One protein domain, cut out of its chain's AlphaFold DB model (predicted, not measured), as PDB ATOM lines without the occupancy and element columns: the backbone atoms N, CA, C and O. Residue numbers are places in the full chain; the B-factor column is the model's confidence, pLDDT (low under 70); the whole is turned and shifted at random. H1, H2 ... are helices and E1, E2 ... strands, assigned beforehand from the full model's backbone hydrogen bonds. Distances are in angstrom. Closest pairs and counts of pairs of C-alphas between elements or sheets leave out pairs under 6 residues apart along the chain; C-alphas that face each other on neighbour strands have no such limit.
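What this domain is: This is residues 48 to 201 of the 345 residues of an uncharacterized protein of Bombilactobacillus bombi (UniProt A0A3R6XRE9). The domain is an elongated sandwich in which a large, strongly twisted sheet of five strands, E1, E2, E6, E4 and E5, lies partly face to face with a smaller sheet, E3, E8 and E9, their strands crossed at 51 degrees. The short pair E7 and E10 continues the smaller layer toward one end of the long axis, where the loop of residues 54 to 70 also lies, while the short helix H1 sits near E5 at the other end. The printed part has 154 residues, with five named strands, then H1, then five more named strands; both sheets and the pair are antiparallel, with orders E1 E2 E6 E4 E5, E3 E8 E9 and E7 E10. The class is mostly strand, although under half of the residues, 76 of 154, are in named elements. The whole is compact, with a radius of gyration of the C-alphas of 16.7 A and spans of 52 by 32 by 24 A.

How they stand to each other: E1, residues 48 to 53, is an edge strand of the large sheet and forms a hairpin with E2, residues 71 to 81; N 50 and O 78 are 2.9 A apart, within hydrogen-bond range. E3, residues 89 to 94, is an edge strand of the smaller sheet. E4, residues 103 to 116, is back in the large sheet and bends by 69 degrees at residue 106. It forms a hairpin with the other edge strand, E5, residues 122 to 128, with N 113 and O 125 at 2.9 A. H1, residues 139 to 142, only grazes the large sheet; its closest C-alphas to E5 are those of Phe 142 and Ala 125, 5.7 A apart. H1 is too short for an O i to N i+4 pair, and its one O i to N i+3 pair is within range. E6, residues 156 to 165, is the antiparallel neighbour of both E2, with N 73 and O 163 at 2.8 A, and E4, with N 158 and O 112 at 2.8 A. E5, H1 and E6 make a split strand-helix-strand unit, two strands running the same way with E4 between them, and its crossover is right-handed. E7, residues 173 to 175, runs on into E8, residues 178 to 183, across a break of 2 residues at 15 degrees. E8 is the inner strand of the smaller sheet: N 181 and O 91 of E3 are 2.9 A apart. E8 forms a hairpin with E9, residues 189 to 194, with N 182 and O 190 at 2.9 A. E10, residues 198 to 200, pairs with E7, N 175 and O 198 being 2.8 A apart. The two sheets of the sandwich have 37 pairs of C-alphas within 10 A, and their best planes are 16 degrees apart. The closest C-alphas of E1 and E9 are those of Val 49 and Arg 194, 5.6 A apart, while E5 is apart from E3, E8 and E9.

Where its parts are: E1 begins at C-alpha 48, (14.357, 2.273, 201.080), and measures 17.0 A. E2 measures 32.0 A, E3 17.2 A, E4 35.9 A and E5 20.1 A. H1 begins at C-alpha 139, (10.551, -10.877, 216.302), and measures 5.5 A. E6 measures 27.6 A, E7 6.6 A, E8 16.3 A and E9 14.3 A. E10 measures 6.7 A and ends at C-alpha 200, (7.763, -4.895, 181.423).

The domain as a whole: The two C-alphas farthest apart are those of Ser 147 and Asn 170, 52.5 A. The printed part has no cut. The long links are E1 to E2, with 17 residues, and H1 to E6, with 13. The mean pLDDT of the printed part is 84.7; residues 58 to 66, 83 to 86, 107 to 108, 146, 168 to 170 and 201 are under 70.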
ATOM      1  N   ASN A  48      14.184   2.367 202.519       91.50
ATOM      2  CA  ASN A  48      14.357   2.273 201.080       91.50
ATOM      3  C   ASN A  48      13.857   0.899 200.631       91.50
ATOM      4  O   ASN A  48      14.337  -0.116 201.144       91.50
ATOM      5  N   VAL A  49      12.909   0.865 199.700       94.19
ATOM      6  CA  VAL A  49      12.305  -0.384 199.236       94.19
ATOM      7  C   VAL A  49      12.624  -0.570 197.766       94.19
ATOM      8  O   VAL A  49      12.322   0.289 196.947       94.19
ATOM      9  N   VAL A  50      13.250  -1.695 197.438       94.62
ATOM     10  CA  VAL A  50      13.642  -2.024 196.067       94.62
ATOM     11  C   VAL A  50      13.004  -3.345 195.684       94.62
ATOM     12  O   VAL A  50      13.277  -4.367 196.313       94.62
ATOM     13  N   GLN A  51      12.181  -3.313 194.642       93.62
ATOM     14  CA  GLN A  51      11.546  -4.478 194.040       93.62
ATOM     15  C   GLN A  51      12.278  -4.827 192.735       93.62
ATOM     16  O   GLN A  51      12.667  -3.934 191.985       93.62
ATOM     17  N   LYS A  52      12.526  -6.115 192.470       92.50
ATOM     18  CA  LYS A  52      13.161  -6.578 191.222       92.50
ATOM     19  C   LYS A  52      12.859  -8.038 190.902       92.50
ATOM     20  O   LYS A  52      12.639  -8.848 191.802       92.50
ATOM     21  N   ILE A  53      12.967  -8.401 189.623       90.69
ATOM     22  CA  ILE A  53      13.011  -9.799 189.178       90.69
ATOM     23  C   ILE A  53      14.465 -10.277 189.130       90.69
ATOM     24  O   ILE A  53      15.307  -9.639 188.504       90.69
ATOM     25  N   THR A  54      14.788 -11.401 189.781       87.62
ATOM     26  CA  THR A  54      16.193 -11.849 189.931       87.62
ATOM     27  C   THR A  54      16.595 -13.060 189.091       87.62
ATOM     28  O   THR A  54      17.754 -13.456 189.127       87.62
ATOM     29  N   ASN A  55      15.669 -13.692 188.374       85.62
ATOM     30  CA  ASN A  55      15.932 -14.857 187.516       85.62
ATOM     31  C   ASN A  55      15.409 -14.641 186.089       85.62
ATOM     32  O   ASN A  55      14.940 -15.584 185.460       85.62
ATOM     33  N   ASN A  56      15.449 -13.401 185.602       81.25
ATOM     34  CA  ASN A  56      15.004 -13.072 184.258       81.25
ATOM     35  C   ASN A  56      16.085 -13.445 183.220       81.25
ATOM     36  O   ASN A  56      17.121 -12.778 183.186       81.25
ATOM     37  N   PRO A  57      15.873 -14.464 182.362       70.62
ATOM     38  CA  PRO A  57      16.862 -14.867 181.365       70.62
ATOM     39  C   PRO A  57      16.897 -13.935 180.144       70.62
ATOM     40  O   PRO A  57      17.817 -14.032 179.338       70.62
ATOM     41  N   TYR A  58      15.908 -13.049 179.986       64.00
ATOM     42  CA  TYR A  58      15.757 -12.199 178.802       64.00
ATOM     43  C   TYR A  58      16.543 -10.882 178.883       64.00
ATOM     44  O   TYR A  58      16.649 -10.182 177.878       64.00
ATOM     45  N   GLY A  59      17.133 -10.575 180.044       64.81
ATOM     46  CA  GLY A  59      17.999  -9.412 180.245       64.81
ATOM     47  C   GLY A  59      17.295  -8.059 180.103       64.81
ATOM     48  O   GLY A  59      16.066  -7.951 180.176       64.81
ATOM     49  N   THR A  60      18.109  -7.018 179.936       61.91
ATOM     50  CA  THR A  60      17.688  -5.668 179.551       61.91
ATOM     51  C   THR A  60      17.944  -5.447 178.063       61.91
ATOM     52  O   THR A  60      18.894  -5.993 177.498       61.91
ATOM     53  N   ASP A  61      17.091  -4.668 177.402       55.94
ATOM     54  CA  ASP A  61      17.397  -4.186 176.058       55.94
ATOM     55  C   ASP A  61      18.387  -3.005 176.082       55.94
ATOM     56  O   ASP A  61      18.881  -2.592 177.130       55.94
ATOM     57  N   LYS A  62      18.706  -2.468 174.899       47.94
ATOM     58  CA  LYS A  62      19.659  -1.359 174.701       47.94
ATOM     59  C   LYS A  62      19.306  -0.057 175.441       47.94
ATOM     60  O   LYS A  62      20.149   0.832 175.487       47.94
ATOM     61  N   ASN A  63      18.084   0.059 175.960       52.31
ATOM     62  CA  ASN A  63      17.582   1.213 176.703       52.31
ATOM     63  C   ASN A  63      17.375   0.870 178.192       52.31
ATOM     64  O   ASN A  63      16.621   1.548 178.882       52.31
ATOM     65  N   ASP A  64      17.998  -0.209 178.672       58.16
ATOM     66  CA  ASP A  64      17.855  -0.743 180.028       58.16
ATOM     67  C   ASP A  64      16.429  -1.194 180.399       58.16
ATOM     68  O   ASP A  64      16.133  -1.460 181.568       58.16
ATOM     69  N   HIS A  65      15.538  -1.375 179.416       62.91
ATOM     70  CA  HIS A  65      14.202  -1.900 179.678       62.91
ATOM     71  C   HIS A  65      14.253  -3.415 179.869       62.91
ATOM     72  O   HIS A  65      14.755  -4.160 179.022       62.91
ATOM     73  N   GLN A  66      13.698  -3.897 180.978       67.06
ATOM     74  CA  GLN A  66      13.576  -5.329 181.231       67.06
ATOM     75  C   GLN A  66      12.403  -5.912 180.430       67.06
ATOM     76  O   GLN A  66      11.300  -5.362 180.417       67.06
ATOM     77  N   LYS A  67      12.627  -7.061 179.785       72.38
ATOM     78  CA  LYS A  67      11.569  -7.841 179.113       72.38
ATOM     79  C   LYS A  67      11.208  -9.063 179.938       72.38
ATOM     80  O   LYS A  67      12.083  -9.640 180.576       72.38
ATOM     81  N   ILE A  68       9.947  -9.483 179.909       79.19
ATOM     82  CA  ILE A  68       9.484 -10.672 180.630       79.19
ATOM     83  C   ILE A  68       8.565 -11.500 179.734       79.19
ATOM     84  O   ILE A  68       7.665 -10.966 179.110       79.19
ATOM     85  N   LEU A  69       8.775 -12.806 179.622       77.38
ATOM     86  CA  LEU A  69       7.885 -13.681 178.843       77.38
ATOM     87  C   LEU A  69       7.146 -14.650 179.761       77.38
ATOM     88  O   LEU A  69       7.339 -14.636 180.976       77.38
ATOM     89  N   ASN A  70       6.315 -15.510 179.182       82.00
ATOM     90  CA  ASN A  70       5.635 -16.566 179.912       82.00
ATOM     91  C   ASN A  70       6.643 -17.419 180.699       82.00
ATOM     92  O   ASN A  70       7.607 -17.938 180.132       82.00
ATOM     93  N   GLY A  71       6.433 -17.532 182.007       84.88
ATOM     94  CA  GLY A  71       7.318 -18.283 182.883       84.88
ATOM     95  C   GLY A  71       7.127 -17.971 184.363       84.88
ATOM     96  O   GLY A  71       6.282 -17.164 184.756       84.88
ATOM     97  N   SER A  72       7.947 -18.626 185.184       90.44
ATOM     98  CA  SER A  72       7.982 -18.430 186.635       90.44
ATOM     99  C   SER A  72       9.199 -17.609 187.042       90.44
ATOM    100  O   SER A  72      10.343 -17.966 186.746       90.44
ATOM    101  N   TYR A  73       8.956 -16.533 187.782       90.12
ATOM    102  CA  TYR A  73       9.978 -15.574 188.175       90.12
ATOM    103  C   TYR A  73      10.036 -15.387 189.686       90.12
ATOM    104  O   TYR A  73       9.056 -15.567 190.402       90.12
ATOM    105  N   ASN A  74      11.212 -15.005 190.165       92.25
ATOM    106  CA  ASN A  74      11.458 -14.606 191.534       92.25
ATOM    107  C   ASN A  74      11.308 -13.091 191.622       92.25
ATOM    108  O   ASN A  74      12.207 -12.361 191.198       92.25
ATOM    109  N   LEU A  75      10.196 -12.644 192.198       93.00
ATOM    110  CA  LEU A  75      10.009 -11.267 192.628       93.00
ATOM    111  C   LEU A  75      10.658 -11.107 194.000       93.00
ATOM    112  O   LEU A  75      10.255 -11.758 194.965       93.00
ATOM    113  N   VAL A  76      11.697 -10.282 194.071       94.75
ATOM    114  CA  VAL A  76      12.425 -10.004 195.306       94.75
ATOM    115  C   VAL A  76      12.235  -8.548 195.676       94.75
ATOM    116  O   VAL A  76      12.608  -7.662 194.909       94.75
ATOM    117  N   THR A  77      11.725  -8.327 196.881       95.44
ATOM    118  CA  THR A  77      11.558  -6.998 197.462       95.44
ATOM    119  C   THR A  77      12.426  -6.885 198.700       95.44
ATOM    120  O   THR A  77      12.285  -7.661 199.647       95.44
ATOM    121  N   THR A  78      13.348  -5.928 198.689       96.69
ATOM    122  CA  THR A  78      14.271  -5.659 199.791       96.69
ATOM    123  C   THR A  78      13.913  -4.339 200.455       96.69
ATOM    124  O   THR A  78      13.860  -3.303 199.801       96.69
ATOM    125  N   TYR A  79      13.726  -4.384 201.768       94.81
ATOM    126  CA  TYR A  79      13.397  -3.259 202.629       94.81
ATOM    127  C   TYR A  79      14.624  -2.945 203.484       94.81
ATOM    128  O   TYR A  79      14.912  -3.659 204.445       94.81
ATOM    129  N   THR A  80      15.343  -1.880 203.134       92.88
ATOM    130  CA  THR A  80      16.565  -1.448 203.830       92.88
ATOM    131  C   THR A  80      16.280  -0.210 204.684       92.88
ATOM    132  O   THR A  80      15.807   0.787 204.136       92.88
ATOM    133  N   PRO A  81      16.558  -0.212 205.994       88.94
ATOM    134  CA  PRO A  81      16.286   0.940 206.852       88.94
ATOM    135  C   PRO A  81      17.265   2.087 206.561       88.94
ATOM    136  O   PRO A  81      18.461   1.863 206.391       88.94
ATOM    137  N   LYS A  82      16.780   3.336 206.533       80.00
ATOM    138  CA  LYS A  82      17.625   4.523 206.278       80.00
ATOM    139  C   LYS A  82      18.370   5.028 207.526       80.00
ATOM    140  O   LYS A  82      19.398   5.683 207.372       80.00
ATOM    141  N   ALA A  83      17.857   4.745 208.729       68.19
ATOM    142  CA  ALA A  83      18.520   4.816 210.047       68.19
ATOM    143  C   ALA A  83      17.493   4.506 211.155       68.19
ATOM    144  O   ALA A  83      16.367   4.978 211.040       68.19
ATOM    145  N   ASN A  84      17.880   3.766 212.212       64.69
ATOM    146  CA  ASN A  84      17.122   3.541 213.462       64.69
ATOM    147  C   ASN A  84      15.590   3.506 213.321       64.69
ATOM    148  O   ASN A  84      14.908   4.114 214.134       64.69
ATOM    149  N   ALA A  85      15.044   2.823 212.311       61.25
ATOM    150  CA  ALA A  85      13.599   2.702 212.157       61.25
ATOM    151  C   ALA A  85      13.087   1.824 213.312       61.25
ATOM    152  O   ALA A  85      13.382   0.624 213.305       61.25
ATOM    153  N   PRO A  86      12.407   2.378 214.335       60.66
ATOM    154  CA  PRO A  86      11.885   1.564 215.414       60.66
ATOM    155  C   PRO A  86      10.661   0.841 214.871       60.66
ATOM    156  O   PRO A  86       9.741   1.470 214.350       60.66
ATOM    157  N   VAL A  87      10.649  -0.487 214.949       71.62
ATOM    158  CA  VAL A  87       9.532  -1.256 214.409       71.62
ATOM    159  C   VAL A  87       9.105  -2.322 215.397       71.62
ATOM    160  O   VAL A  87       9.822  -3.287 215.627       71.62
ATOM    161  N   HIS A  88       7.926  -2.147 215.991       78.94
ATOM    162  CA  HIS A  88       7.348  -3.144 216.891       78.94
ATOM    163  C   HIS A  88       6.977  -4.412 216.125       78.94
ATOM    164  O   HIS A  88       7.496  -5.493 216.393       78.94
ATOM    165  N   SER A  89       6.115  -4.244 215.126       87.81
ATOM    166  CA  SER A  89       5.682  -5.300 214.227       87.81
ATOM    167  C   SER A  89       5.460  -4.734 212.825       87.81
ATOM    168  O   SER A  89       5.225  -3.530 212.676       87.81
ATOM    169  N   VAL A  90       5.573  -5.581 211.803       91.12
ATOM    170  CA  VAL A  90       5.447  -5.188 210.392       91.12
ATOM    171  C   VAL A  90       4.382  -5.982 209.669       91.12
ATOM    172  O   VAL A  90       4.178  -7.162 209.930       91.12
ATOM    173  N   MET A  91       3.763  -5.340 208.697       92.19
ATOM    174  CA  MET A  91       2.953  -5.953 207.659       92.19
ATOM    175  C   MET A  91       3.544  -5.557 206.306       92.19
ATOM    176  O   MET A  91       4.090  -4.461 206.160       92.19
ATOM    177  N   PHE A  92       3.441  -6.446 205.323       91.50
ATOM    178  CA  PHE A  92       3.928  -6.191 203.970       91.50
ATOM    179  C   PHE A  92       2.752  -6.145 203.008       91.50
ATOM    180  O   PHE A  92       2.030  -7.132 202.876       91.50
ATOM    181  N   GLY A  93       2.565  -5.000 202.361       89.69
ATOM    182  CA  GLY A  93       1.499  -4.780 201.394       89.69
ATOM    183  C   GLY A  93       1.977  -4.941 199.955       89.69
ATOM    184  O   GLY A  93       3.177  -4.932 199.673       89.69
ATOM    185  N   HIS A  94       1.009  -5.080 199.055       90.50
ATOM    186  CA  HIS A  94       1.193  -5.050 197.609       90.50
ATOM    187  C   HIS A  94       0.037  -4.254 196.992       90.50
ATOM    188  O   HIS A  94      -1.124  -4.527 197.304       90.50
ATOM    189  N   GLU A  95       0.337  -3.257 196.163       90.62
ATOM    190  CA  GLU A  95      -0.674  -2.401 195.537       90.62
ATOM    191  C   GLU A  95      -1.193  -3.024 194.236       90.62
ATOM    192  O   GLU A  95      -0.806  -2.645 193.129       90.62
ATOM    193  N   SER A  96      -2.112  -3.977 194.381       88.38
ATOM    194  CA  SER A  96      -2.624  -4.763 193.255       88.38
ATOM    195  C   SER A  96      -3.503  -3.988 192.272       88.38
ATOM    196  O   SER A  96      -3.795  -4.471 191.183       88.38
ATOM    197  N   THR A  97      -3.932  -2.768 192.609       89.56
ATOM    198  CA  THR A  97      -4.705  -1.906 191.699       89.56
ATOM    199  C   THR A  97      -3.902  -1.446 190.487       89.56
ATOM    200  O   THR A  97      -4.497  -1.047 189.489       89.56
ATOM    201  N   SER A  98      -2.571  -1.497 190.569       85.62
ATOM    202  CA  SER A  98      -1.673  -1.188 189.453       85.62
ATOM    203  C   SER A  98      -1.353  -2.412 188.587       85.62
ATOM    204  O   SER A  98      -0.697  -2.271 187.556       85.62
ATOM    205  N   ASP A  99      -1.785  -3.610 188.988       90.31
ATOM    206  CA  ASP A  99      -1.412  -4.843 188.307       90.31
ATOM    207  C   ASP A  99      -2.121  -5.010 186.969       90.31
ATOM    208  O   ASP A  99      -3.334  -4.836 186.834       90.31
ATOM    209  N   THR A 100      -1.369  -5.479 185.977       87.31
ATOM    210  CA  THR A 100      -1.975  -6.103 184.796       87.31
ATOM    211  C   THR A 100      -2.454  -7.521 185.124       87.31
ATOM    212  O   THR A 100      -1.778  -8.219 185.880       87.31
ATOM    213  N   PRO A 101      -3.506  -8.038 184.465       86.19
ATOM    214  CA  PRO A 101      -4.005  -9.400 184.693       86.19
ATOM    215  C   PRO A 101      -3.066 -10.514 184.189       86.19
ATOM    216  O   PRO A 101      -3.362 -11.693 184.353       86.19
ATOM    217  N   ASN A 102      -1.941 -10.164 183.558       85.25
ATOM    218  CA  ASN A 102      -1.036 -11.095 182.873       85.25
ATOM    219  C   ASN A 102       0.014 -11.718 183.803       85.25
ATOM    220  O   ASN A 102       1.007 -12.287 183.342       85.25
ATOM    221  N   TRP A 103      -0.167 -11.588 185.115       92.25
ATOM    222  CA  TRP A 103       0.664 -12.253 186.101       92.25
ATOM    223  C   TRP A 103      -0.149 -12.608 187.345       92.25
ATOM    224  O   TRP A 103      -1.215 -12.059 187.606       92.25
ATOM    225  N   SER A 104       0.358 -13.563 188.114       89.56
ATOM    226  CA  SER A 104      -0.209 -13.952 189.400       89.56
ATOM    227  C   SER A 104       0.893 -14.257 190.406       89.56
ATOM    228  O   SER A 104       1.956 -14.787 190.066       89.56
ATOM    229  N   ASN A 105       0.645 -13.927 191.669       84.69
ATOM    230  CA  ASN A 105       1.484 -14.360 192.776       84.69
ATOM    231  C   ASN A 105       1.131 -15.814 193.115       84.69
ATOM    232  O   ASN A 105      -0.003 -16.091 193.503       84.69
ATOM    233  N   SER A 106       2.083 -16.744 193.008       73.81
ATOM    234  CA  SER A 106       1.813 -18.155 193.317       73.81
ATOM    235  C   SER A 106       1.764 -18.447 194.823       73.81
ATOM    236  O   SER A 106       1.618 -19.601 195.215       73.81
ATOM    237  N   GLY A 107       1.932 -17.430 195.679       64.00
ATOM    238  CA  GLY A 107       1.802 -17.533 197.138       64.00
ATOM    239  C   GLY A 107       2.952 -18.269 197.835       64.00
ATOM    240  O   GLY A 107       3.019 -18.299 199.061       64.00
ATOM    241  N   THR A 108       3.893 -18.836 197.079       67.44
ATOM    242  CA  THR A 108       5.092 -19.487 197.603       67.44
ATOM    243  C   THR A 108       6.217 -18.468 197.734       67.44
ATOM    244  O   THR A 108       6.655 -17.848 196.760       67.44
ATOM    245  N   GLY A 109       6.704 -18.279 198.959       83.75
ATOM    246  CA  GLY A 109       7.765 -17.320 199.211       83.75
ATOM    247  C   GLY A 109       8.472 -17.504 200.542       83.75
ATOM    248  O   GLY A 109       8.036 -18.257 201.413       83.75
ATOM    249  N   GLN A 110       9.580 -16.791 200.685       93.19
ATOM    250  CA  GLN A 110      10.355 -16.704 201.915       93.19
ATOM    251  C   GLN A 110      10.523 -15.242 202.311       93.19
ATOM    252  O   GLN A 110      10.734 -14.380 201.458       93.19
ATOM    253  N   ILE A 111      10.439 -14.985 203.609       94.25
ATOM    254  CA  ILE A 111      10.842 -13.735 204.229       94.25
ATOM    255  C   ILE A 111      12.123 -13.981 205.020       94.25
ATOM    256  O   ILE A 111      12.191 -14.854 205.886       94.25
ATOM    257  N   THR A 112      13.143 -13.198 204.709       95.94
ATOM    258  CA  THR A 112      14.400 -13.151 205.442       95.94
ATOM    259  C   THR A 112      14.465 -11.839 206.201       95.94
ATOM    260  O   THR A 112      14.321 -10.777 205.601       95.94
ATOM    261  N   ALA A 113      14.691 -11.915 207.506       94.81
ATOM    262  CA  ALA A 113      14.959 -10.768 208.358       94.81
ATOM    263  C   ALA A 113      16.414 -10.834 208.834       94.81
ATOM    264  O   ALA A 113      16.880 -11.902 209.243       94.81
ATOM    265  N   SER A 114      17.135  -9.717 208.770       94.75
ATOM    266  CA  SER A 114      18.541  -9.655 209.176       94.75
ATOM    267  C   SER A 114      18.908  -8.332 209.828       94.75
ATOM    268  O   SER A 114      18.521  -7.278 209.331       94.75
ATOM    269  N   TYR A 115      19.697  -8.377 210.896       91.38
ATOM    270  CA  TYR A 115      20.244  -7.197 211.565       91.38
ATOM    271  C   TYR A 115      21.662  -7.477 212.068       91.38
ATOM    272  O   TYR A 115      22.079  -8.631 212.157       91.38
ATOM    273  N   THR A 116      22.401  -6.429 212.413       90.31
ATOM    274  CA  THR A 116      23.707  -6.542 213.071       90.31
ATOM    275  C   THR A 116      23.530  -6.292 214.563       90.31
ATOM    276  O   THR A 116      22.971  -5.267 214.952       90.31
ATOM    277  N   ASP A 117      23.952  -7.238 215.400       87.19
ATOM    278  CA  ASP A 117      23.863  -7.095 216.852       87.19
ATOM    279  C   ASP A 117      24.932  -6.136 217.413       87.19
ATOM    280  O   ASP A 117      25.816  -5.655 216.702       87.19
ATOM    281  N   ALA A 118      24.865  -5.862 218.718       85.31
ATOM    282  CA  ALA A 118      25.805  -4.963 219.391       85.31
ATOM    283  C   ALA A 118      27.271  -5.446 219.350       85.31
ATOM    284  O   ALA A 118      28.177  -4.647 219.574       85.31
ATOM    285  N   SER A 119      27.514  -6.729 219.061       90.44
ATOM    286  CA  SER A 119      28.856  -7.296 218.888       90.44
ATOM    287  C   SER A 119      29.374  -7.195 217.447       90.44
ATOM    288  O   SER A 119      30.495  -7.614 217.165       90.44
ATOM    289  N   GLY A 120      28.579  -6.634 216.528       87.81
ATOM    290  CA  GLY A 120      28.913  -6.538 215.109       87.81
ATOM    291  C   GLY A 120      28.597  -7.807 214.314       87.81
ATOM    292  O   GLY A 120      28.961  -7.900 213.142       87.81
ATOM    293  N   LYS A 121      27.917  -8.794 214.911       92.94
ATOM    294  CA  LYS A 121      27.558 -10.042 214.236       92.94
ATOM    295  C   LYS A 121      26.229  -9.889 213.499       92.94
ATOM    296  O   LYS A 121      25.234  -9.446 214.066       92.94
ATOM    297  N   THR A 122      26.193 -10.318 212.239       93.19
ATOM    298  CA  THR A 122      24.945 -10.398 211.470       93.19
ATOM    299  C   THR A 122      24.106 -11.584 211.941       93.19
ATOM    300  O   THR A 122      24.533 -12.738 211.864       93.19
ATOM    301  N   ILE A 123      22.897 -11.293 212.407       93.12
ATOM    302  CA  ILE A 123      21.873 -12.260 212.786       93.12
ATOM    303  C   ILE A 123      20.835 -12.301 211.671       93.12
ATOM    304  O   ILE A 123      20.279 -11.268 211.308       93.12
ATOM    305  N   THR A 124      20.558 -13.495 211.148       95.69
ATOM    306  CA  THR A 124      19.641 -13.700 210.020       95.69
ATOM    307  C   THR A 124      18.684 -14.842 210.319       95.69
ATOM    308  O   THR A 124      19.098 -15.893 210.804       95.69
ATOM    309  N   ALA A 125      17.412 -14.658 209.982       95.50
ATOM    310  CA  ALA A 125      16.394 -15.696 210.047       95.50
ATOM    311  C   ALA A 125      15.557 -15.691 208.768       95.50
ATOM    312  O   ALA A 125      15.090 -14.641 208.330       95.50
ATOM    313  N   THR A 126      15.337 -16.873 208.193       95.75
ATOM    314  CA  THR A 126      14.483 -17.062 207.015       95.75
ATOM    315  C   THR A 126      13.304 -17.947 207.381       95.75
ATOM    316  O   THR A 126      13.479 -19.028 207.947       95.75
ATOM    317  N   LYS A 127      12.098 -17.493 207.051       94.81
ATOM    318  CA  LYS A 127      10.836 -18.196 207.292       94.81
ATOM    319  C   LYS A 127       9.967 -18.147 206.031       94.81
ATOM    320  O   LYS A 127      10.189 -17.284 205.182       94.81
ATOM    321  N   PRO A 128       8.997 -19.058 205.862       92.00
ATOM    322  CA  PRO A 128       7.996 -18.927 204.805       92.00
ATOM    323  C   PRO A 128       7.248 -17.591 204.911       92.00
ATOM    324  O   PRO A 128       7.080 -17.069 206.004       92.00
ATOM    325  N   VAL A 129       6.782 -17.026 203.802       87.19
ATOM    326  CA  VAL A 129       5.777 -15.949 203.874       87.19
ATOM    327  C   VAL A 129       4.443 -16.580 204.283       87.19
ATOM    328  O   VAL A 129       4.158 -17.723 203.926       87.19
ATOM    329  N   ALA A 130       3.636 -15.869 205.069       84.00
ATOM    330  CA  ALA A 130       2.331 -16.374 205.473       84.00
ATOM    331  C   ALA A 130       1.346 -16.200 204.314       84.00
ATOM    332  O   ALA A 130       1.434 -15.224 203.574       84.00
ATOM    333  N   ALA A 131       0.401 -17.130 204.170       76.25
ATOM    334  CA  ALA A 131      -0.631 -17.027 203.139       76.25
ATOM    335  C   ALA A 131      -1.598 -15.855 203.386       76.25
ATOM    336  O   ALA A 131      -2.188 -15.338 202.444       76.25
ATOM    337  N   ASP A 132      -1.754 -15.444 204.648       82.00
ATOM    338  CA  ASP A 132      -2.567 -14.295 205.033       82.00
ATOM    339  C   ASP A 132      -1.857 -12.975 204.655       82.00
ATOM    340  O   ASP A 132      -0.812 -12.664 205.240       82.00
ATOM    341  N   PRO A 133      -2.409 -12.174 203.722       74.88
ATOM    342  CA  PRO A 133      -1.824 -10.896 203.313       74.88
ATOM    343  C   PRO A 133      -1.868  -9.833 204.420       74.88
ATOM    344  O   PRO A 133      -1.151  -8.840 204.339       74.88
ATOM    345  N   GLN A 134      -2.679 -10.031 205.463       82.56
ATOM    346  CA  GLN A 134      -2.739  -9.157 206.635       82.56
ATOM    347  C   GLN A 134      -1.865  -9.656 207.788       82.56
ATOM    348  O   GLN A 134      -1.918  -9.106 208.896       82.56
ATOM    349  N   LYS A 135      -1.035 -10.686 207.554       90.06
ATOM    350  CA  LYS A 135      -0.159 -11.216 208.592       90.06
ATOM    351  C   LYS A 135       0.777 -10.123 209.096       90.06
ATOM    352  O   LYS A 135       1.602  -9.575 208.369       90.06
ATOM    353  N   VAL A 136       0.685  -9.893 210.401       90.62
ATOM    354  CA  VAL A 136       1.627  -9.076 211.155       90.62
ATOM    355  C   VAL A 136       2.775  -9.964 211.634       90.62
ATOM    356  O   VAL A 136       2.552 -11.020 212.240       90.62
ATOM    357  N   TYR A 137       3.996  -9.538 211.338       91.19
ATOM    358  CA  TYR A 137       5.245 -10.176 211.722       91.19
ATOM    359  C   TYR A 137       5.880  -9.428 212.887       91.19
ATOM    360  O   TYR A 137       5.984  -8.203 212.875       91.19
ATOM    361  N   ASP A 138       6.358 -10.186 213.859       90.75
ATOM    362  CA  ASP A 138       7.083  -9.709 215.031       90.75
ATOM    363  C   ASP A 138       8.385 -10.527 215.187       90.75
ATOM    364  O   ASP A 138       8.581 -11.511 214.461       90.75
ATOM    365  N   PRO A 139       9.299 -10.148 216.098       90.62
ATOM    366  CA  PRO A 139      10.551 -10.877 216.302       90.62
ATOM    367  C   PRO A 139      10.377 -12.371 216.618       90.62
ATOM    368  O   PRO A 139      11.182 -13.193 216.169       90.62
ATOM    369  N   SER A 140       9.309 -12.746 217.328       89.69
ATOM    370  CA  SER A 140       9.068 -14.135 217.733       89.69
ATOM    371  C   SER A 140       8.804 -15.047 216.533       89.69
ATOM    372  O   SER A 140       9.248 -16.197 216.516       89.69
ATOM    373  N   TYR A 141       8.183 -14.520 215.469       90.69
ATOM    374  CA  TYR A 141       7.977 -15.252 214.216       90.69
ATOM    375  C   TYR A 141       9.293 -15.761 213.608       90.69
ATOM    376  O   TYR A 141       9.368 -16.861 213.050       90.69
ATOM    377  N   PHE A 142      10.358 -14.976 213.756       91.31
ATOM    378  CA  PHE A 142      11.691 -15.305 213.259       91.31
ATOM    379  C   PHE A 142      12.472 -16.231 214.202       91.31
ATOM    380  O   PHE A 142      13.579 -16.649 213.865       91.31
ATOM    381  N   GLY A 143      11.876 -16.635 215.329       87.94
ATOM    382  CA  GLY A 143      12.516 -17.460 216.351       87.94
ATOM    383  C   GLY A 143      13.523 -16.689 217.200       87.94
ATOM    384  O   GLY A 143      14.399 -17.303 217.805       87.94
ATOM    385  N   TRP A 144      13.439 -15.357 217.207       87.62
ATOM    386  CA  TRP A 144      14.204 -14.521 218.128       87.62
ATOM    387  C   TRP A 144      13.507 -14.474 219.486       87.62
ATOM    388  O   TRP A 144      12.319 -14.785 219.576       87.62
ATOM    389  N   ASP A 145      14.279 -14.167 220.531       78.94
ATOM    390  CA  ASP A 145      13.849 -14.213 221.932       78.94
ATOM    391  C   ASP A 145      12.420 -13.672 222.112       78.94
ATOM    392  O   ASP A 145      12.104 -12.567 221.677       78.94
ATOM    393  N   SER A 146      11.552 -14.452 222.760       68.62
ATOM    394  CA  SER A 146      10.160 -14.081 223.021       68.62
ATOM    395  C   SER A 146      10.023 -12.860 223.936       68.62
ATOM    396  O   SER A 146       8.960 -12.242 223.974       68.62
ATOM    397  N   SER A 147      11.091 -12.474 224.642       77.25
ATOM    398  CA  SER A 147      11.166 -11.216 225.388       77.25
ATOM    399  C   SER A 147      11.311  -9.979 224.481       77.25
ATOM    400  O   SER A 147      11.068  -8.848 224.919       77.25
ATOM    401  N   MET A 148      11.664 -10.172 223.204       81.75
ATOM    402  CA  MET A 148      11.893  -9.109 222.233       81.75
ATOM    403  C   MET A 148      10.567  -8.505 221.749       81.75
ATOM    404  O   MET A 148       9.877  -9.044 220.889       81.75
ATOM    405  N   LYS A 149      10.220  -7.333 222.295       79.06
ATOM    406  CA  LYS A 149       8.962  -6.616 221.999       79.06
ATOM    407  C   LYS A 149       8.971  -5.802 220.696       79.06
ATOM    408  O   LYS A 149       7.944  -5.234 220.327       79.06
ATOM    409  N   ALA A 150      10.127  -5.661 220.053       83.81
ATOM    410  CA  ALA A 150      10.300  -4.898 218.823       83.81
ATOM    411  C   ALA A 150      11.505  -5.414 218.041       83.81
ATOM    412  O   ALA A 150      12.458  -5.925 218.631       83.81
ATOM    413  N   PHE A 151      11.485  -5.246 216.723       87.94
ATOM    414  CA  PHE A 151      12.652  -5.522 215.906       87.94
ATOM    415  C   PHE A 151      13.830  -4.625 216.315       87.94
ATOM    416  O   PHE A 151      13.636  -3.448 216.638       87.94
ATOM    417  N   PRO A 152      15.060  -5.162 216.298       86.31
ATOM    418  CA  PRO A 152      16.249  -4.378 216.593       86.31
ATOM    419  C   PRO A 152      16.478  -3.294 215.531       86.31
ATOM    420  O   PRO A 152      16.055  -3.412 214.378       86.31
ATOM    421  N   ALA A 153      17.163  -2.224 215.929       83.31
ATOM    422  CA  ALA A 153      17.503  -1.135 215.024       83.31
ATOM    423  C   ALA A 153      18.329  -1.650 213.833       83.31
ATOM    424  O   ALA A 153      19.207  -2.498 213.986       83.31
ATOM    425  N   GLY A 154      18.050  -1.125 212.639       84.69
ATOM    426  CA  GLY A 154      18.761  -1.537 211.426       84.69
ATOM    427  C   GLY A 154      18.286  -2.867 210.831       84.69
ATOM    428  O   GLY A 154      18.951  -3.393 209.943       84.69
ATOM    429  N   ILE A 155      17.139  -3.396 211.273       91.31
ATOM    430  CA  ILE A 155      16.531  -4.587 210.676       91.31
ATOM    431  C   ILE A 155      16.250  -4.387 209.177       91.31
ATOM    432  O   ILE A 155      15.585  -3.441 208.763       91.31
ATOM    433  N   GLN A 156      16.757  -5.301 208.356       94.19
ATOM    434  CA  GLN A 156      16.455  -5.403 206.934       94.19
ATOM    435  C   GLN A 156      15.510  -6.581 206.708       94.19
ATOM    436  O   GLN A 156      15.698  -7.653 207.288       94.19
ATOM    437  N   PHE A 157      14.543  -6.404 205.809       95.12
ATOM    438  CA  PHE A 157      13.689  -7.491 205.338       95.12
ATOM    439  C   PHE A 157      13.928  -7.753 203.855       95.12
ATOM    440  O   PHE A 157      14.096  -6.827 203.065       95.12
ATOM    441  N   THR A 158      13.917  -9.019 203.458       96.12
ATOM    442  CA  THR A 158      13.901  -9.433 202.056       96.12
ATOM    443  C   THR A 158      12.781 -10.434 201.867       96.12
ATOM    444  O   THR A 158      12.773 -11.480 202.513       96.12
ATOM    445  N   ILE A 159      11.842 -10.129 200.979       94.19
ATOM    446  CA  ILE A 159      10.750 -11.026 200.621       94.19
ATOM    447  C   ILE A 159      10.999 -11.529 199.211       94.19
ATOM    448  O   ILE A 159      11.090 -10.741 198.276       94.19
ATOM    449  N   LYS A 160      11.093 -12.847 199.063       94.00
ATOM    450  CA  LYS A 160      11.178 -13.526 197.774       94.00
ATOM    451  C   LYS A 160       9.869 -14.258 197.522       94.00
ATOM    452  O   LYS A 160       9.545 -15.179 198.268       94.00
ATOM    453  N   ARG A 161       9.144 -13.869 196.477       91.19
ATOM    454  CA  ARG A 161       7.905 -14.506 196.011       91.19
ATOM    455  C   ARG A 161       8.151 -15.151 194.655       91.19
ATOM    456  O   ARG A 161       8.904 -14.616 193.841       91.19
ATOM    457  N   THR A 162       7.500 -16.279 194.411       91.00
ATOM    458  CA  THR A 162       7.376 -16.800 193.052       91.00
ATOM    459  C   THR A 162       6.152 -16.161 192.408       91.00
ATOM    460  O   THR A 162       5.061 -16.165 192.979       91.00
ATOM    461  N   ILE A 163       6.338 -15.581 191.231       91.94
ATOM    462  CA  ILE A 163       5.252 -15.081 190.396       91.94
ATOM    463  C   ILE A 163       5.200 -15.899 189.115       91.94
ATOM    464  O   ILE A 163       6.235 -16.319 188.592       91.94
ATOM    465  N   LYS A 164       3.995 -16.115 188.605       92.25
ATOM    466  CA  LYS A 164       3.770 -16.695 187.288       92.25
ATOM    467  C   LYS A 164       3.341 -15.578 186.354       92.25
ATOM    468  O   LYS A 164       2.381 -14.875 186.648       92.25
ATOM    469  N   VAL A 165       4.048 -15.426 185.247       88.94
ATOM    470  CA  VAL A 165       3.734 -14.451 184.204       88.94
ATOM    471  C   VAL A 165       3.196 -15.204 182.999       88.94
ATOM    472  O   VAL A 165       3.783 -16.195 182.573       88.94
ATOM    473  N   GLU A 166       2.086 -14.730 182.447       85.94
ATOM    474  CA  GLU A 166       1.411 -15.276 181.269       85.94
ATOM    475  C   GLU A 166       1.427 -14.223 180.154       85.94
ATOM    476  O   GLU A 166       0.401 -13.722 179.706       85.94
ATOM    477  N   ALA A 167       2.636 -13.851 179.727       72.62
ATOM    478  CA  ALA A 167       2.867 -12.780 178.764       72.62
ATOM    479  C   ALA A 167       3.592 -13.282 177.512       72.62
ATOM    480  O   ALA A 167       4.521 -14.089 177.579       72.62
ATOM    481  N   THR A 168       3.195 -12.774 176.349       69.25
ATOM    482  CA  THR A 168       4.003 -12.864 175.124       69.25
ATOM    483  C   THR A 168       4.917 -11.639 175.012       69.25
ATOM    484  O   THR A 168       4.843 -10.737 175.843       69.25
ATOM    485  N   LYS A 169       5.762 -11.573 173.971       59.81
ATOM    486  CA  LYS A 169       6.753 -10.494 173.764       59.81
ATOM    487  C   LYS A 169       6.177  -9.076 173.894       59.81
ATOM    488  O   LYS A 169       6.877  -8.185 174.358       59.81
ATOM    489  N   ASN A 170       4.915  -8.899 173.509       62.00
ATOM    490  CA  ASN A 170       4.229  -7.610 173.447       62.00
ATOM    491  C   ASN A 170       3.034  -7.537 174.405       62.00
ATOM    492  O   ASN A 170       2.166  -6.691 174.243       62.00
ATOM    493  N   THR A 171       2.926  -8.459 175.358       73.12
ATOM    494  CA  THR A 171       1.882  -8.397 176.380       73.12
ATOM    495  C   THR A 171       2.401  -7.520 177.520       73.12
ATOM    496  O   THR A 171       3.361  -7.947 178.168       73.12
ATOM    497  N   PRO A 172       1.818  -6.331 177.779       78.94
ATOM    498  CA  PRO A 172       2.257  -5.482 178.881       78.94
ATOM    499  C   PRO A 172       2.117  -6.216 180.210       78.94
ATOM    500  O   PRO A 172       1.098  -6.875 180.461       78.94
ATOM    501  N   VAL A 173       3.137  -6.091 181.055       86.44
ATOM    502  CA  VAL A 173       3.111  -6.611 182.420       86.44
ATOM    503  C   VAL A 173       3.487  -5.492 183.375       86.44
ATOM    504  O   VAL A 173       4.626  -5.029 183.369       86.44
ATOM    505  N   THR A 174       2.539  -5.094 184.216       90.38
ATOM    506  CA  THR A 174       2.776  -4.196 185.348       90.38
ATOM    507  C   THR A 174       2.583  -4.979 186.636       90.38
ATOM    508  O   THR A 174       1.558  -5.641 186.812       90.38
ATOM    509  N   ILE A 175       3.590  -4.912 187.503       91.81
ATOM    510  CA  ILE A 175       3.580  -5.430 188.870       91.81
ATOM    511  C   ILE A 175       3.593  -4.214 189.790       91.81
ATOM    512  O   ILE A 175       4.523  -3.406 189.745       91.81
ATOM    513  N   GLY A 176       2.555  -4.078 190.602       92.31
ATOM    514  CA  GLY A 176       2.377  -2.971 191.520       92.31
ATOM    515  C   GLY A 176       3.476  -2.884 192.581       92.31
ATOM    516  O   GLY A 176       4.181  -3.865 192.868       92.31
ATOM    517  N   PRO A 177       3.641  -1.698 193.185       94.44
ATOM    518  CA  PRO A 177       4.631  -1.491 194.225       94.44
ATOM    519  C   PRO A 177       4.329  -2.321 195.479       94.44
ATOM    520  O   PRO A 177       3.178  -2.598 195.825       94.44
ATOM    521  N   ASP A 178       5.390  -2.689 196.190       93.88
ATOM    522  CA  ASP A 178       5.313  -3.332 197.499       93.88
ATOM    523  C   ASP A 178       5.569  -2.316 198.617       93.88
ATOM    524  O   ASP A 178       6.384  -1.399 198.478       93.88
ATOM    525  N   THR A 179       4.908  -2.506 199.759       93.12
ATOM    526  CA  THR A 179       5.007  -1.611 200.918       93.12
ATOM    527  C   THR A 179       5.396  -2.350 202.191       93.12
ATOM    528  O   THR A 179       5.099  -3.530 202.378       93.12
ATOM    529  N   ILE A 180       6.056  -1.632 203.098       92.44
ATOM    530  CA  ILE A 180       6.273  -2.050 204.485       92.44
ATOM    531  C   ILE A 180       5.510  -1.103 205.401       92.44
ATOM    532  O   ILE A 180       5.626   0.116 205.293       92.44
ATOM    533  N   ILE A 181       4.721  -1.673 206.301       91.50
ATOM    534  CA  ILE A 181       3.820  -0.943 207.189       91.50
ATOM    535  C   ILE A 181       4.142  -1.373 208.615       91.50
ATOM    536  O   ILE A 181       4.108  -2.563 208.916       91.50
ATOM    537  N   SER A 182       4.448  -0.433 209.508       88.94
ATOM    538  CA  SER A 182       4.510  -0.745 210.935       88.94
ATOM    539  C   SER A 182       3.116  -0.815 211.521       88.94
ATOM    540  O   SER A 182       2.260  -0.001 211.176       88.94
ATOM    541  N   LYS A 183       2.930  -1.723 212.476       85.38
ATOM    542  CA  LYS A 183       1.764  -1.751 213.354       85.38
ATOM    543  C   LYS A 183       2.213  -1.621 214.808       85.38
ATOM    544  O   LYS A 183       3.030  -2.418 215.284       85.38
ATOM    545  N   ALA A 184       1.714  -0.597 215.490       79.94
ATOM    546  CA  ALA A 184       1.963  -0.385 216.910       79.94
ATOM    547  C   ALA A 184       1.039  -1.264 217.775       79.94
ATOM    548  O   ALA A 184       0.083  -1.870 217.287       79.94
ATOM    549  N   ALA A 185       1.333  -1.342 219.077       74.62
ATOM    550  CA  ALA A 185       0.584  -2.176 220.023       74.62
ATOM    551  C   ALA A 185      -0.878  -1.726 220.216       74.62
ATOM    552  O   ALA A 185      -1.731  -2.547 220.539       74.62
ATOM    553  N   ASP A 186      -1.170  -0.444 219.987       78.81
ATOM    554  CA  ASP A 186      -2.520   0.135 220.011       78.81
ATOM    555  C   ASP A 186      -3.309  -0.096 218.706       78.81
ATOM    556  O   ASP A 186      -4.463   0.309 218.589       78.81
ATOM    557  N   GLY A 187      -2.698  -0.768 217.723       78.12
ATOM    558  CA  GLY A 187      -3.296  -1.079 216.431       78.12
ATOM    559  C   GLY A 187      -3.094  -0.015 215.353       78.12
ATOM    560  O   GLY A 187      -3.468  -0.277 214.208       78.12
ATOM    561  N   THR A 188      -2.483   1.132 215.668       84.00
ATOM    562  CA  THR A 188      -2.183   2.173 214.674       84.00
ATOM    563  C   THR A 188      -1.177   1.679 213.634       84.00
ATOM    564  O   THR A 188      -0.270   0.894 213.937       84.00
ATOM    565  N   THR A 189      -1.358   2.112 212.383       86.75
ATOM    566  CA  THR A 189      -0.505   1.728 211.253       86.75
ATOM    567  C   THR A 189       0.180   2.937 210.628       86.75
ATOM    568  O   THR A 189      -0.380   4.029 210.571       86.75
ATOM    569  N   GLN A 190       1.402   2.732 210.136       87.31
ATOM    570  CA  GLN A 190       2.174   3.750 209.426       87.31
ATOM    571  C   GLN A 190       2.946   3.098 208.276       87.31
ATOM    572  O   GLN A 190       3.649   2.108 208.484       87.31
ATOM    573  N   GLU A 191       2.824   3.641 207.063       89.38
ATOM    574  CA  GLU A 191       3.656   3.223 205.931       89.38
ATOM    575  C   GLU A 191       5.101   3.676 206.181       89.38
ATOM    576  O   GLU A 191       5.384   4.860 206.360       89.38
ATOM    577  N   LEU A 192       6.018   2.715 206.225       88.94
ATOM    578  CA  LEU A 192       7.437   2.948 206.473       88.94
ATOM    579  C   LEU A 192       8.246   3.042 205.175       88.94
ATOM    580  O   LEU A 192       9.365   3.556 205.180       88.94
ATOM    581  N   GLY A 193       7.711   2.533 204.069       90.38
ATOM    582  CA  GLY A 193       8.359   2.565 202.767       90.38
ATOM    583  C   GLY A 193       7.553   1.854 201.693       90.38
ATOM    584  O   GLY A 193       6.747   0.970 201.984       90.38
ATOM    585  N   ARG A 194       7.829   2.239 200.450       93.50
ATOM    586  CA  ARG A 194       7.174   1.771 199.232       93.50
ATOM    587  C   ARG A 194       8.207   1.658 198.118       93.50
ATOM    588  O   ARG A 194       9.100   2.504 198.049       93.50
ATOM    589  N   SER A 195       8.127   0.604 197.310       94.12
ATOM    590  CA  SER A 195       8.950   0.467 196.104       94.12
ATOM    591  C   SER A 195       8.341   1.233 194.936       94.12
ATOM    592  O   SER A 195       7.162   1.566 194.956       94.12
ATOM    593  N   ASP A 196       9.108   1.424 193.870       89.88
ATOM    594  CA  ASP A 196       8.493   1.641 192.562       89.88
ATOM    595  C   ASP A 196       7.821   0.341 192.088       89.88
ATOM    596  O   ASP A 196       8.210  -0.758 192.505       89.88
ATOM    597  N   GLY A 197       6.796   0.465 191.245       88.00
ATOM    598  CA  GLY A 197       6.237  -0.675 190.521       88.00
ATOM    599  C   GLY A 197       7.153  -1.095 189.371       88.00
ATOM    600  O   GLY A 197       7.931  -0.291 188.850       88.00
ATOM    601  N   LEU A 198       7.051  -2.350 188.945       88.56
ATOM    602  CA  LEU A 198       7.795  -2.861 187.798       88.56
ATOM    603  C   LEU A 198       6.915  -2.867 186.551       88.56
ATOM    604  O   LEU A 198       5.787  -3.353 186.578       88.56
ATOM    605  N   ASN A 199       7.462  -2.377 185.444       85.94
ATOM    606  CA  ASN A 199       6.807  -2.375 184.142       85.94
ATOM    607  C   ASN A 199       7.686  -3.117 183.136       85.94
ATOM    608  O   ASN A 199       8.876  -2.827 183.013       85.94
ATOM    609  N   PHE A 200       7.095  -4.069 182.421       80.50
ATOM    610  CA  PHE A 200       7.763  -4.895 181.423       80.50
ATOM    611  C   PHE A 200       6.956  -4.948 180.136       80.50
ATOM    612  O   PHE A 200       5.726  -4.831 180.142       80.50
ATOM    613  N   ASN A 201       7.665  -5.211 179.034       69.31
ATOM    614  CA  ASN A 201       7.092  -5.337 177.692       69.31
ATOM    615  C   ASN A 201       6.169  -4.172 177.322       69.31
ATOM    616  O   ASN A 201       5.206  -4.374 176.584       69.31
TER     617      ASN A 201